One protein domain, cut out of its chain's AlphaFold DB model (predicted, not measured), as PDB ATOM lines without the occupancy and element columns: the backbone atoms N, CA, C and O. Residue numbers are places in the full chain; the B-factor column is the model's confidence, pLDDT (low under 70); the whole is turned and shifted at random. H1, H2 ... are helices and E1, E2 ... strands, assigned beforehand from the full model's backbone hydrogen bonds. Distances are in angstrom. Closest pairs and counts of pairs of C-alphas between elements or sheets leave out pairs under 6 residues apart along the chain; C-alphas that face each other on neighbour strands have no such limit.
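Overview. This is residues 117 to 219 of the 219 residues of an uncharacterized protein of Pseudogymnoascus sp. 05NY08 (UniProt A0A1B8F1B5). One strongly twisted antiparallel sheet, in the order E1, E4, E3, E2, has the short helices H1 and H2 on opposite faces, and E2 and E4 bend sharply within it. The tip of the hairpin E3 and E4 makes one end of the long axis, and residues 165 to 172 stick out at the other. The 103 printed residues, of mixed class, run E1, E2, H1, E3, E4, H2, E5; the whole is compact but elongated, with a radius of gyration of the C-alphas of 13.9 A and spans of 46 by 27 by 25 A.

Along the chain. Find C-alpha 124 at (-37.016, -0.082, 37.830), where E1 begins and runs to 130. E2, residues 141 to 151, covers 25.3 A and bends by 78 degrees at 148. H1 is residues 160 to 166. E3, residues 177 to 186, covers 28.2 A; E4, residues 189 to 199, covers 27.3 A and bends by 70 degrees at 194. H2 is residues 200 to 205, and E5, residues 212 to 218, ends at C-alpha 218 (-19.422, -11.163, 56.895).

Arrangement. Look from E1 to E4 at N 127 and O 197, 2.8 A; from E4 to E3 at N 191 and O 184, 2.8 A; from E3 to E2 at N 179 and O 149, 2.8 A. H1 lies over E1, height 9.6 A; its closest C-alphas to E1 are Leu 160 and Gly 126, 6.0 A. H2 lies only just over E1 and E4, with 3 C-alphas on each, height 7.6 A; the closest C-alphas of H2 and E1 are Gly 202 and Val 125, 5.6 A. E5 pairs with no named strand and is near E2, with 5 pairs of C-alphas within 10 A. Each O i to N i+4 pair of H2 is within hydrogen-bond range; H1 has 1 of 3, but 4 of 4 O i to N i+3.

Size, cuts and confidence. The farthest C-alphas, Pro 171 and Asn 187, are 46.3 A apart. The printed part has no cut and no long link. Confidence is under 70 at residues 164 to 172 and 217 to 219.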
ATOM      1  N   LEU A 117     -35.980  -4.515  40.930       95.44
ATOM      2  CA  LEU A 117     -35.823  -3.626  42.077       95.44
ATOM      3  C   LEU A 117     -36.303  -2.237  41.681       95.44
ATOM      4  O   LEU A 117     -35.807  -1.659  40.709       95.44
ATOM      5  N   LEU A 118     -37.265  -1.716  42.433       95.62
ATOM      6  CA  LEU A 118     -37.895  -0.434  42.177       95.62
ATOM      7  C   LEU A 118     -37.382   0.634  43.141       95.62
ATOM      8  O   LEU A 118     -37.141   0.372  44.322       95.62
ATOM      9  N   SER A 119     -37.257   1.851  42.625       94.88
ATOM     10  CA  SER A 119     -37.079   3.053  43.431       94.88
ATOM     11  C   SER A 119     -38.352   3.407  44.210       94.88
ATOM     12  O   SER A 119     -39.421   2.831  44.000       94.88
ATOM     13  N   SER A 120     -38.253   4.416  45.071       93.12
ATOM     14  CA  SER A 120     -39.364   5.014  45.819       93.12
ATOM     15  C   SER A 120     -40.508   5.537  44.941       93.12
ATOM     16  O   SER A 120     -41.639   5.626  45.410       93.12
ATOM     17  N   ILE A 121     -40.238   5.836  43.667       92.38
ATOM     18  CA  ILE A 121     -41.231   6.267  42.670       92.38
ATOM     19  C   ILE A 121     -41.641   5.134  41.715       92.38
ATOM     20  O   ILE A 121     -42.100   5.388  40.603       92.38
ATOM     21  N   SER A 122     -41.430   3.878  42.114       92.62
ATOM     22  CA  SER A 122     -41.811   2.678  41.355       92.62
ATOM     23  C   SER A 122     -41.132   2.533  39.987       92.62
ATOM     24  O   SER A 122     -41.617   1.803  39.125       92.62
ATOM     25  N   THR A 123     -39.986   3.189  39.769       91.69
ATOM     26  CA  THR A 123     -39.189   2.986  38.548       91.69
ATOM     27  C   THR A 123     -38.188   1.859  38.752       91.69
ATOM     28  O   THR A 123     -37.550   1.790  39.801       91.69
ATOM     29  N   VAL A 124     -38.026   0.981  37.760       92.25
ATOM     30  CA  VAL A 124     -37.016  -0.082  37.830       92.25
ATOM     31  C   VAL A 124     -35.630   0.559  37.822       92.25
ATOM     32  O   VAL A 124     -35.282   1.314  36.917       92.25
ATOM     33  N   VAL A 125     -34.841   0.265  38.849       93.56
ATOM     34  CA  VAL A 125     -33.463   0.749  39.005       93.56
ATOM     35  C   VAL A 125     -32.482  -0.387  39.248       93.56
ATOM     36  O   VAL A 125     -31.286  -0.144  39.379       93.56
ATOM     37  N   GLY A 126     -32.955  -1.632  39.286       93.94
ATOM     38  CA  GLY A 126     -32.098  -2.786  39.475       93.94
ATOM     39  C   GLY A 126     -32.782  -4.118  39.227       93.94
ATOM     40  O   GLY A 126     -33.959  -4.200  38.881       93.94
ATOM     41  N   SER A 127     -31.998  -5.165  39.433       94.56
ATOM     42  CA  SER A 127     -32.368  -6.556  39.225       94.56
ATOM     43  C   SER A 127     -31.756  -7.405  40.333       94.56
ATOM     44  O   SER A 127     -30.538  -7.389  40.506       94.56
ATOM     45  N   LEU A 128     -32.580  -8.143  41.072       94.88
ATOM     46  CA  LEU A 128     -32.157  -9.097  42.094       94.88
ATOM     47  C   LEU A 128     -32.254 -10.526  41.557       94.88
ATOM     48  O   LEU A 128     -33.303 -10.968  41.091       94.88
ATOM     49  N   HIS A 129     -31.166 -11.268  41.697       92.12
ATOM     50  CA  HIS A 129     -31.080 -12.699  41.461       92.12
ATOM     51  C   HIS A 129     -31.096 -13.390  42.831       92.12
ATOM     52  O   HIS A 129     -30.070 -13.424  43.516       92.12
ATOM     53  N   PRO A 130     -32.272 -13.855  43.287       91.19
ATOM     54  CA  PRO A 130     -32.399 -14.473  44.597       91.19
ATOM     55  C   PRO A 130     -31.706 -15.833  44.634       91.19
ATOM     56  O   PRO A 130     -31.773 -16.581  43.659       91.19
ATOM     57  N   ASP A 131     -31.109 -16.170  45.777       87.94
ATOM     58  CA  ASP A 131     -30.511 -17.496  45.987       87.94
ATOM     59  C   ASP A 131     -31.606 -18.578  46.029       87.94
ATOM     60  O   ASP A 131     -31.461 -19.658  45.463       87.94
ATOM     61  N   SER A 132     -32.751 -18.250  46.637       86.69
ATOM     62  CA  SER A 132     -33.996 -19.002  46.509       86.69
ATOM     63  C   SER A 132     -35.190 -18.054  46.546       86.69
ATOM     64  O   SER A 132     -35.251 -17.118  47.340       86.69
ATOM     65  N   THR A 133     -36.188 -18.311  45.704       84.94
ATOM     66  CA  THR A 133     -37.435 -17.538  45.705       84.94
ATOM     67  C   THR A 133     -38.317 -17.807  46.922       84.94
ATOM     68  O   THR A 133     -39.190 -16.995  47.198       84.94
ATOM     69  N   SER A 134     -38.125 -18.928  47.630       85.62
ATOM     70  CA  SER A 134     -38.946 -19.290  48.799       85.62
ATOM     71  C   SER A 134     -38.591 -18.512  50.066       85.62
ATOM     72  O   SER A 134     -39.384 -18.482  50.998       85.62
ATOM     73  N   VAL A 135     -37.402 -17.904  50.107       82.81
ATOM     74  CA  VAL A 135     -36.881 -17.160  51.266       82.81
ATOM     75  C   VAL A 135     -36.961 -15.646  51.074       82.81
ATOM     76  O   VAL A 135     -36.420 -14.891  51.877       82.81
ATOM     77  N   LEU A 136     -37.585 -15.194  49.984       89.19
ATOM     78  CA  LEU A 136     -37.829 -13.778  49.761       89.19
ATOM     79  C   LEU A 136     -39.081 -13.327  50.515       89.19
ATOM     80  O   LEU A 136     -40.033 -14.101  50.634       89.19
ATOM     81  N   PRO A 137     -39.114 -12.062  50.963       91.69
ATOM     82  CA  PRO A 137     -40.338 -11.475  51.478       91.69
ATOM     83  C   PRO A 137     -41.429 -11.417  50.389       91.69
ATOM     84  O   PRO A 137     -41.112 -11.411  49.192       91.69
ATOM     85  N   PRO A 138     -42.712 -11.356  50.789       92.00
ATOM     86  CA  PRO A 138     -43.818 -11.134  49.865       92.00
ATOM     87  C   PRO A 138     -43.634  -9.843  49.073       92.00
ATOM     88  O   PRO A 138     -43.244  -8.820  49.621       92.00
ATOM     89  N   THR A 139     -43.952  -9.877  47.788       91.94
ATOM     90  CA  THR A 139     -43.877  -8.723  46.893       91.94
ATOM     91  C   THR A 139     -45.222  -7.979  46.833       91.94
ATOM     92  O   THR A 139     -46.270  -8.625  46.895       91.94
ATOM     93  N   PRO A 140     -45.230  -6.637  46.702       94.31
ATOM     94  CA  PRO A 140     -44.076  -5.742  46.762       94.31
ATOM     95  C   PRO A 140     -43.622  -5.468  48.207       94.31
ATOM     96  O   PRO A 140     -44.441  -5.179  49.077       94.31
ATOM     97  N   SER A 141     -42.310  -5.481  48.458       94.88
ATOM     98  CA  SER A 141     -41.755  -5.168  49.787       94.88
ATOM     99  C   SER A 141     -40.426  -4.423  49.715       94.88
ATOM    100  O   SER A 141     -39.592  -4.773  48.875       94.88
ATOM    101  N   PRO A 142     -40.155  -3.467  50.620       96.00
ATOM    102  CA  PRO A 142     -38.820  -2.904  50.760       96.00
ATOM    103  C   PRO A 142     -37.845  -3.972  51.272       96.00
ATOM    104  O   PRO A 142     -38.149  -4.697  52.217       96.00
ATOM    105  N   ILE A 143     -36.664  -4.042  50.666       96.50
ATOM    106  CA  ILE A 143     -35.576  -4.931  51.083       96.50
ATOM    107  C   ILE A 143     -34.295  -4.142  51.336       96.50
ATOM    108  O   ILE A 143     -34.078  -3.095  50.724       96.50
ATOM    109  N   GLU A 144     -33.443  -4.646  52.228       95.19
ATOM    110  CA  GLU A 144     -32.152  -4.035  52.541       95.19
ATOM    111  C   GLU A 144     -31.050  -4.594  51.636       95.19
ATOM    112  O   GLU A 144     -30.837  -5.802  51.538       95.19
ATOM    113  N   LEU A 145     -30.348  -3.694  50.956       95.56
ATOM    114  CA  LEU A 145     -29.272  -4.009  50.031       95.56
ATOM    115  C   LEU A 145     -27.981  -3.379  50.537       95.56
ATOM    116  O   LEU A 145     -27.951  -2.191  50.860       95.56
ATOM    117  N   ILE A 146     -26.904  -4.158  50.553       93.75
ATOM    118  CA  ILE A 146     -25.554  -3.630  50.750       93.75
ATOM    119  C   ILE A 146     -24.842  -3.531  49.406       93.75
ATOM    120  O   ILE A 146     -24.903  -4.453  48.593       93.75
ATOM    121  N   ALA A 147     -24.180  -2.405  49.159       92.25
ATOM    122  CA  ALA A 147     -23.322  -2.235  48.002       92.25
ATOM    123  C   ALA A 147     -22.061  -3.086  48.162       92.25
ATOM    124  O   ALA A 147     -21.558  -3.321  49.257       92.25
ATOM    125  N   LEU A 148     -21.553  -3.574  47.048       90.12
ATOM    126  CA  LEU A 148     -20.459  -4.529  47.051       90.12
ATOM    127  C   LEU A 148     -19.280  -3.987  46.255       90.12
ATOM    128  O   LEU A 148     -18.179  -3.820  46.766       90.12
ATOM    129  N   SER A 149     -19.530  -3.679  44.989       88.12
ATOM    130  CA  SER A 149     -18.515  -3.193  44.063       88.12
ATOM    131  C   SER A 149     -19.166  -2.467  42.895       88.12
ATOM    132  O   SER A 149     -20.375  -2.563  42.676       88.12
ATOM    133  N   ARG A 150     -18.363  -1.725  42.131       88.62
ATOM    134  CA  ARG A 150     -18.803  -1.147  40.858       88.62
ATOM    135  C   ARG A 150     -18.754  -2.182  39.746       88.62
ATOM    136  O   ARG A 150     -17.885  -3.050  39.725       88.62
ATOM    137  N   PHE A 151     -19.645  -2.030  38.778       87.00
ATOM    138  CA  PHE A 151     -19.671  -2.849  37.579       87.00
ATOM    139  C   PHE A 151     -20.166  -2.039  36.382       87.00
ATOM    140  O   PHE A 151     -20.777  -0.987  36.554       87.00
ATOM    141  N   GLN A 152     -19.879  -2.516  35.172       86.44
ATOM    142  CA  GLN A 152     -20.151  -1.758  33.945       86.44
ATOM    143  C   GLN A 152     -21.072  -2.459  32.946       86.44
ATOM    144  O   GLN A 152     -21.471  -1.851  31.954       86.44
ATOM    145  N   THR A 153     -21.453  -3.707  33.222       84.00
ATOM    146  CA  THR A 153     -22.234  -4.524  32.287       84.00
ATOM    147  C   THR A 153     -23.405  -5.200  33.004       84.00
ATOM    148  O   THR A 153     -23.203  -5.869  34.016       84.00
ATOM    149  N   PRO A 154     -24.648  -5.081  32.531       83.38
ATOM    150  CA  PRO A 154     -25.735  -5.879  33.080       83.38
ATOM    151  C   PRO A 154     -25.459  -7.378  32.885       83.38
ATOM    152  O   PRO A 154     -24.941  -7.793  31.849       83.38
ATOM    153  N   ILE A 155     -25.800  -8.209  33.867       84.19
ATOM    154  CA  ILE A 155     -25.734  -9.662  33.708       84.19
ATOM    155  C   ILE A 155     -26.858 -10.172  32.810       84.19
ATOM    156  O   ILE A 155     -27.914  -9.548  32.681       84.19
ATOM    157  N   ALA A 156     -26.630 -11.342  32.212       79.19
ATOM    158  CA  ALA A 156     -27.641 -12.030  31.425       79.19
ATOM    159  C   ALA A 156     -28.948 -12.172  32.221       79.19
ATOM    160  O   ALA A 156     -28.942 -12.443  33.426       79.19
ATOM    161  N   SER A 157     -30.061 -11.961  31.523       81.50
ATOM    162  CA  SER A 157     -31.417 -11.968  32.076       81.50
ATOM    163  C   SER A 157     -31.738 -10.844  33.064       81.50
ATOM    164  O   SER A 157     -32.850 -10.835  33.570       81.50
ATOM    165  N   SER A 158     -30.839  -9.886  33.332       85.75
ATOM    166  CA  SER A 158     -31.112  -8.758  34.236       85.75
ATOM    167  C   SER A 158     -32.374  -7.986  33.837       85.75
ATOM    168  O   SER A 158     -32.551  -7.644  32.668       85.75
ATOM    169  N   ALA A 159     -33.206  -7.617  34.817       87.12
ATOM    170  CA  ALA A 159     -34.366  -6.744  34.603       87.12
ATOM    171  C   ALA A 159     -33.974  -5.359  34.040       87.12
ATOM    172  O   ALA A 159     -34.807  -4.658  33.470       87.12
ATOM    173  N   LEU A 160     -32.696  -4.977  34.157       86.06
ATOM    174  CA  LEU A 160     -32.144  -3.760  33.559       86.06
ATOM    175  C   LEU A 160     -32.062  -3.825  32.023       86.06
ATOM    176  O   LEU A 160     -32.093  -2.781  31.379       86.06
ATOM    177  N   LEU A 161     -32.002  -5.022  31.425       82.00
ATOM    178  CA  LEU A 161     -31.942  -5.192  29.964       82.00
ATOM    179  C   LEU A 161     -33.247  -4.776  29.272       82.00
ATOM    180  O   LEU A 161     -33.247  -4.396  28.104       82.00
ATOM    181  N   ASP A 162     -34.369  -4.809  29.991       76.06
ATOM    182  CA  ASP A 162     -35.629  -4.284  29.469       76.06
ATOM    183  C   ASP A 162     -35.634  -2.753  29.455       76.06
ATOM    184  O   ASP A 162     -36.159  -2.148  28.524       76.06
ATOM    185  N   ILE A 163     -34.975  -2.129  30.436       72.50
ATOM    186  CA  ILE A 163     -34.788  -0.675  30.478       72.50
ATOM    187  C   ILE A 163     -33.850  -0.229  29.361       72.50
ATOM    188  O   ILE A 163     -34.058   0.842  28.810       72.50
ATOM    189  N   GLU A 164     -32.859  -1.033  28.972       61.88
ATOM    190  CA  GLU A 164     -31.985  -0.715  27.834       61.88
ATOM    191  C   GLU A 164     -32.782  -0.456  26.549       61.88
ATOM    192  O   GLU A 164     -32.392   0.374  25.736       61.88
ATOM    193  N   LYS A 165     -33.938  -1.102  26.369       59.44
ATOM    194  CA  LYS A 165     -34.799  -0.863  25.203       59.44
ATOM    195  C   LYS A 165     -35.495   0.504  25.251       59.44
ATOM    196  O   LYS A 165     -35.784   1.056  24.193       59.44
ATOM    197  N   GLU A 166     -35.718   1.056  26.444       57.72
ATOM    198  CA  GLU A 166     -36.512   2.271  26.694       57.72
ATOM    199  C   GLU A 166     -35.661   3.505  27.060       57.72
ATOM    200  O   GLU A 166     -36.008   4.635  26.731       57.72
ATOM    201  N   ARG A 167     -34.531   3.295  27.737       57.75
ATOM    202  CA  ARG A 167     -33.570   4.293  28.224       57.75
ATOM    203  C   ARG A 167     -32.162   3.774  27.938       57.75
ATOM    204  O   ARG A 167     -31.439   3.361  28.840       57.75
ATOM    205  N   LYS A 168     -31.797   3.744  26.656       53.47
ATOM    206  CA  LYS A 168     -30.460   3.344  26.208       53.47
ATOM    207  C   LYS A 168     -29.412   4.248  26.875       53.47
ATOM    208  O   LYS A 168     -29.430   5.448  26.588       53.47
ATOM    209  N   PRO A 169     -28.464   3.744  27.693       56.88
ATOM    210  CA  PRO A 169     -27.155   4.384  27.696       56.88
ATOM    211  C   PRO A 169     -26.690   4.457  26.240       56.88
ATOM    212  O   PRO A 169     -26.994   3.560  25.447       56.88
ATOM    213  N   THR A 170     -26.038   5.555  25.857       63.59
ATOM    214  CA  THR A 170     -25.572   5.746  24.477       63.59
ATOM    215  C   THR A 170     -24.879   4.461  24.014       63.59
ATOM    216  O   THR A 170     -24.021   3.980  24.754       63.59
ATOM    217  N   PRO A 171     -25.246   3.861  22.865       61.41
ATOM    218  CA  PRO A 171     -24.648   2.605  22.425       61.41
ATOM    219  C   PRO A 171     -23.117   2.659  22.518       61.41
ATOM    220  O   PRO A 171     -22.495   3.567  21.973       61.41
ATOM    221  N   GLY A 172     -22.522   1.721  23.260       63.50
ATOM    222  CA  GLY A 172     -21.080   1.687  23.524       63.50
ATOM    223  C   GLY A 172     -20.610   2.407  24.797       63.50
ATOM    224  O   GLY A 172     -19.437   2.284  25.141       63.50
ATOM    225  N   GLN A 173     -21.479   3.107  25.536       72.19
ATOM    226  CA  GLN A 173     -21.139   3.616  26.867       72.19
ATOM    227  C   GLN A 173     -21.301   2.528  27.941       72.19
ATOM    228  O   GLN A 173     -22.314   1.822  27.950       72.19
ATOM    229  N   PRO A 174     -20.331   2.392  28.867       78.94
ATOM    230  CA  PRO A 174     -20.447   1.466  29.985       78.94
ATOM    231  C   PRO A 174     -21.587   1.894  30.910       78.94
ATOM    232  O   PRO A 174     -21.813   3.086  31.131       78.94
ATOM    233  N   TRP A 175     -22.285   0.921  31.488       83.19
ATOM    234  CA  TRP A 175     -23.292   1.212  32.500       83.19
ATOM    235  C   TRP A 175     -22.616   1.664  33.798       83.19
ATOM    236  O   TRP A 175     -21.512   1.236  34.129       83.19
ATOM    237  N   GLU A 176     -23.298   2.490  34.584       89.12
ATOM    238  CA  GLU A 176     -22.856   2.824  35.939       89.12
ATOM    239  C   GLU A 176     -23.607   1.964  36.956       89.12
ATOM    240  O   GLU A 176     -24.615   2.391  37.529       89.12
ATOM    241  N   LEU A 177     -23.128   0.740  37.184       90.62
ATOM    242  CA  LEU A 177     -23.785  -0.224  38.066       90.62
ATOM    243  C   LEU A 177     -23.045  -0.406  39.389       90.62
ATOM    244  O   LEU A 177     -21.819  -0.298  39.473       90.62
ATOM    245  N   LEU A 178     -23.811  -0.789  40.402       93.00
ATOM    246  CA  LEU A 178     -23.305  -1.398  41.622       93.00
ATOM    247  C   LEU A 178     -23.758  -2.854  41.677       93.00
ATOM    248  O   LEU A 178     -24.941  -3.145  41.487       93.00
ATOM    249  N   TRP A 179     -22.830  -3.752  41.995       94.56
ATOM    250  CA  TRP A 179     -23.191  -5.022  42.605       94.56
ATOM    251  C   TRP A 179     -23.758  -4.748  43.990       94.56
ATOM    252  O   TRP A 179     -23.204  -3.954  44.756       94.56
ATOM    253  N   VAL A 180     -24.858  -5.416  44.304       94.88
ATOM    254  CA  VAL A 180     -25.508  -5.357  45.609       94.88
ATOM    255  C   VAL A 180     -25.818  -6.756  46.114       94.88
ATOM    256  O   VAL A 180     -25.985  -7.691  45.328       94.88
ATOM    257  N   MET A 181     -25.915  -6.900  47.428       94.62
ATOM    258  CA  MET A 181     -26.364  -8.123  48.084       94.62
ATOM    259  C   MET A 181     -27.608  -7.820  48.910       94.62
ATOM    260  O   MET A 181     -27.604  -6.877  49.698       94.62
ATOM    261  N   HIS A 182     -28.658  -8.621  48.730       94.38
ATOM    262  CA  HIS A 182     -29.807  -8.616  49.627       94.38
ATOM    263  C   HIS A 182     -29.456  -9.418  50.871       94.38
ATOM    264  O   HIS A 182     -29.083 -10.593  50.771       94.38
ATOM    265  N   ILE A 183     -29.590  -8.766  52.020       90.94
ATOM    266  CA  ILE A 183     -29.386  -9.371  53.329       90.94
ATOM    267  C   ILE A 183     -30.664  -9.277  54.158       90.94
ATOM    268  O   ILE A 183     -31.411  -8.303  54.068       90.94
ATOM    269  N   GLU A 184     -30.891 -10.282  54.992       88.56
ATOM    270  CA  GLU A 184     -31.960 -10.299  55.982       88.56
ATOM    271  C   GLU A 184     -31.351 -10.515  57.368       88.56
ATOM    272  O   GLU A 184     -30.562 -11.436  57.569       88.56
ATOM    273  N   TRP A 185     -31.716  -9.671  58.331       82.38
ATOM    274  CA  TRP A 185     -31.216  -9.775  59.699       82.38
ATOM    275  C   TRP A 185     -32.062 -10.756  60.509       82.38
ATOM    276  O   TRP A 185     -33.261 -10.545  60.696       82.38
ATOM    277  N   LYS A 186     -31.431 -11.804  61.041       75.50
ATOM    278  CA  LYS A 186     -32.040 -12.779  61.949       75.50
ATOM    279  C   LYS A 186     -31.169 -12.918  63.186       75.50
ATOM    280  O   LYS A 186     -30.010 -13.299  63.096       75.50
ATOM    281  N   ASN A 187     -31.721 -12.577  64.351       78.31
ATOM    282  CA  ASN A 187     -31.022 -12.669  65.641       78.31
ATOM    283  C   ASN A 187     -29.650 -11.959  65.655       78.31
ATOM    284  O   ASN A 187     -28.689 -12.463  66.226       78.31
ATOM    285  N   GLY A 188     -29.548 -10.802  64.993       70.62
ATOM    286  CA  GLY A 188     -28.301 -10.031  64.901       70.62
ATOM    287  C   GLY A 188     -27.292 -10.542  63.866       70.62
ATOM    288  O   GLY A 188     -26.246  -9.927  63.702       70.62
ATOM    289  N   VAL A 189     -27.611 -11.614  63.136       71.06
ATOM    290  CA  VAL A 189     -26.804 -12.140  62.030       71.06
ATOM    291  C   VAL A 189     -27.441 -11.734  60.705       71.06
ATOM    292  O   VAL A 189     -28.652 -11.867  60.527       71.06
ATOM    293  N   ALA A 190     -26.638 -11.220  59.776       80.00
ATOM    294  CA  ALA A 190     -27.088 -10.934  58.420       80.00
ATOM    295  C   ALA A 190     -26.960 -12.192  57.553       80.00
ATOM    296  O   ALA A 190     -25.863 -12.702  57.347       80.00
ATOM    297  N   GLU A 191     -28.074 -12.674  57.012       82.75
ATOM    298  CA  GLU A 191     -28.094 -13.793  56.075       82.75
ATOM    299  C   GLU A 191     -28.261 -13.299  54.641       82.75
ATOM    300  O   GLU A 191     -29.140 -12.488  54.341       82.75
ATOM    301  N   ARG A 192     -27.452 -13.836  53.726       89.12
ATOM    302  CA  ARG A 192     -27.579 -13.562  52.295       89.12
ATOM    303  C   ARG A 192     -28.858 -14.192  51.729       89.12
ATOM    304  O   ARG A 192     -29.206 -15.334  52.033       89.12
ATOM    305  N   ARG A 193     -29.545 -13.438  50.869       91.44
ATOM    306  CA  ARG A 193     -30.771 -13.863  50.169       91.44
ATOM    307  C   ARG A 193     -30.696 -13.737  48.649       91.44
ATOM    308  O   ARG A 193     -31.592 -14.200  47.942       91.44
ATOM    309  N   GLY A 194     -29.658 -13.092  48.133       92.62
ATOM    310  CA  GLY A 194     -29.420 -12.966  46.703       92.62
ATOM    311  C   GLY A 194     -28.421 -11.873  46.372       92.62
ATOM    312  O   GLY A 194     -28.073 -11.040  47.211       92.62
ATOM    313  N   VAL A 195     -27.999 -11.859  45.114       93.62
ATOM    314  CA  VAL A 195     -27.127 -10.826  44.547       93.62
ATOM    315  C   VAL A 195     -27.860 -10.090  43.445       93.62
ATOM    316  O   VAL A 195     -28.694 -10.656  42.746       93.62
ATOM    317  N   GLY A 196     -27.573  -8.812  43.279       94.56
ATOM    318  CA  GLY A 196     -28.234  -7.996  42.280       94.56
ATOM    319  C   GLY A 196     -27.323  -6.949  41.684       94.56
ATOM    320  O   GLY A 196     -26.206  -6.724  42.146       94.56
ATOM    321  N   GLN A 197     -27.835  -6.292  40.655       94.12
ATOM    322  CA  GLN A 197     -27.214  -5.118  40.065       94.12
ATOM    323  C   GLN A 197     -28.197  -3.961  40.098       94.12
ATOM    324  O   GLN A 197     -29.372  -4.138  39.771       94.12
ATOM    325  N   VAL A 198     -27.717  -2.782  40.475       94.31
ATOM    326  CA  VAL A 198     -28.518  -1.555  40.508       94.31
ATOM    327  C   VAL A 198     -27.808  -0.426  39.768       94.31
ATOM    328  O   VAL A 198     -26.581  -0.360  39.760       94.31
ATOM    329  N   LEU A 199     -28.577   0.476  39.164       92.12
ATOM    330  CA  LEU A 199     -28.088   1.729  38.598       92.12
ATOM    331  C   LEU A 199     -27.603   2.633  39.726       92.12
ATOM    332  O   LEU A 199     -28.380   2.957  40.618       92.12
ATOM    333  N   THR A 200     -26.358   3.096  39.660       89.44
ATOM    334  CA  THR A 200     -25.751   3.910  40.727       89.44
ATOM    335  C   THR A 200     -26.594   5.149  41.025       89.44
ATOM    336  O   THR A 200     -27.039   5.336  42.155       89.44
ATOM    337  N   LYS A 201     -26.881   5.967  40.006       85.38
ATOM    338  CA  LYS A 201     -27.670   7.193  40.177       85.38
ATOM    339  C   LYS A 201     -29.114   6.896  40.594       85.38
ATOM    340  O   LYS A 201     -29.582   7.403  41.608       85.38
ATOM    341  N   GLY A 202     -29.794   6.028  39.842       85.06
ATOM    342  CA  GLY A 202     -31.207   5.713  40.070       85.06
ATOM    343  C   GLY A 202     -31.481   5.068  41.430       85.06
ATOM    344  O   GLY A 202     -32.493   5.371  42.051       85.06
ATOM    345  N   ALA A 203     -30.582   4.211  41.918       86.25
ATOM    346  CA  ALA A 203     -30.755   3.531  43.196       86.25
ATOM    347  C   ALA A 203     -30.404   4.405  44.401       86.25
ATOM    348  O   ALA A 203     -31.076   4.302  45.421       86.25
ATOM    349  N   LEU A 204     -29.376   5.258  44.306       88.00
ATOM    350  CA  LEU A 204     -28.990   6.136  45.415       88.00
ATOM    351  C   LEU A 204     -29.978   7.294  45.599       88.00
ATOM    352  O   LEU A 204     -30.356   7.595  46.726       88.00
ATOM    353  N   GLU A 205     -30.425   7.919  44.506       87.56
ATOM    354  CA  GLU A 205     -31.419   9.004  44.553       87.56
ATOM    355  C   GLU A 205     -32.836   8.466  44.801       87.56
ATOM    356  O   GLU A 205     -33.648   9.107  45.465       87.56
ATOM    357  N   GLY A 206     -33.130   7.275  44.274       84.19
ATOM    358  CA  GLY A 206     -34.432   6.620  44.361       84.19
ATOM    359  C   GLY A 206     -34.576   5.641  45.524       84.19
ATOM    360  O   GLY A 206     -35.513   4.846  45.512       84.19
ATOM    361  N   ALA A 207     -33.663   5.644  46.497       84.75
ATOM    362  CA  ALA A 207     -33.752   4.760  47.652       84.75
ATOM    363  C   ALA A 207     -35.040   5.012  48.456       84.75
ATOM    364  O   ALA A 207     -35.543   6.134  48.566       84.75
ATOM    365  N   VAL A 208     -35.575   3.951  49.053       83.06
ATOM    366  CA  VAL A 208     -36.663   4.038  50.025       83.06
ATOM    367  C   VAL A 208     -36.073   4.493  51.358       83.06
ATOM    368  O   VAL A 208     -35.413   3.728  52.061       83.06
ATOM    369  N   GLY A 209     -36.315   5.751  51.719       86.94
ATOM    370  CA  GLY A 209     -35.752   6.346  52.928       86.94
ATOM    371  C   GLY A 209     -34.304   6.802  52.742       86.94
ATOM    372  O   GLY A 209     -33.902   7.213  51.655       86.94
ATOM    373  N   LYS A 210     -33.525   6.794  53.828       83.44
ATOM    374  CA  LYS A 210     -32.158   7.324  53.831       83.44
ATOM    375  C   LYS A 210     -31.148   6.246  53.429       83.44
ATOM    376  O   LYS A 210     -31.205   5.125  53.923       83.44
ATOM    377  N   VAL A 211     -30.196   6.620  52.578       87.19
ATOM    378  CA  VAL A 211     -28.988   5.830  52.312       87.19
ATOM    379  C   VAL A 211     -28.027   5.968  53.493       87.19
ATOM    380  O   VAL A 211     -27.743   7.077  53.953       87.19
ATOM    381  N   GLU A 212     -27.515   4.844  53.978       86.69
ATOM    382  CA  GLU A 212     -26.652   4.772  55.156       86.69
ATOM    383  C   GLU A 212     -25.295   4.173  54.802       86.69
ATOM    384  O   GLU A 212     -25.164   3.431  53.833       86.69
ATOM    385  N   VAL A 213     -24.274   4.471  55.602       83.50
ATOM    386  CA  VAL A 213     -22.984   3.781  55.543       83.50
ATOM    387  C   VAL A 213     -22.872   2.938  56.806       83.50
ATOM    388  O   VAL A 213     -22.979   3.467  57.912       83.50
ATOM    389  N   LYS A 214     -22.708   1.626  56.641       81.00
ATOM    390  CA  LYS A 214     -22.662   0.655  57.735       81.00
ATOM    391  C   LYS A 214     -21.353  -0.117  57.699       81.00
ATOM    392  O   LYS A 214     -20.850  -0.449  56.627       81.00
ATOM    393  N   LEU A 215     -20.831  -0.424  58.879       76.00
ATOM    394  CA  LEU A 215     -19.800  -1.433  59.045       76.00
ATOM    395  C   LEU A 215     -20.484  -2.799  59.014       76.00
ATOM    396  O   LEU A 215     -21.369  -3.062  59.826       76.00
ATOM    397  N   VAL A 216     -20.091  -3.644  58.069       73.00
ATOM    398  CA  VAL A 216     -20.610  -5.004  57.928       73.00
ATOM    399  C   VAL A 216     -19.490  -5.985  58.235       73.00
ATOM    400  O   VAL A 216     -18.344  -5.786  57.827       73.00
ATOM    401  N   VAL A 217     -19.849  -7.035  58.968       69.94
ATOM    402  CA  VAL A 217     -18.999  -8.183  59.269       69.94
ATOM    403  C   VAL A 217     -19.652  -9.391  58.605       69.94
ATOM    404  O   VAL A 217     -20.764  -9.763  58.973       69.94
ATOM    405  N   LEU A 218     -19.001  -9.943  57.583       66.50
ATOM    406  CA  LEU A 218     -19.422 -11.163  56.895       66.50
ATOM    407  C   LEU A 218     -18.523 -12.315  57.345       66.50
ATOM    408  O   LEU A 218     -17.302 -12.178  57.287       66.50
ATOM    409  N   GLY A 219     -19.128 -13.416  57.786       59.34
ATOM    410  CA  GLY A 219     -18.474 -14.710  58.001       59.34
ATOM    411  C   GLY A 219     -18.913 -15.702  56.935       59.34
ATOM    412  O   GLY A 219     -20.074 -15.576  56.480       59.34
TER     413      GLY A 219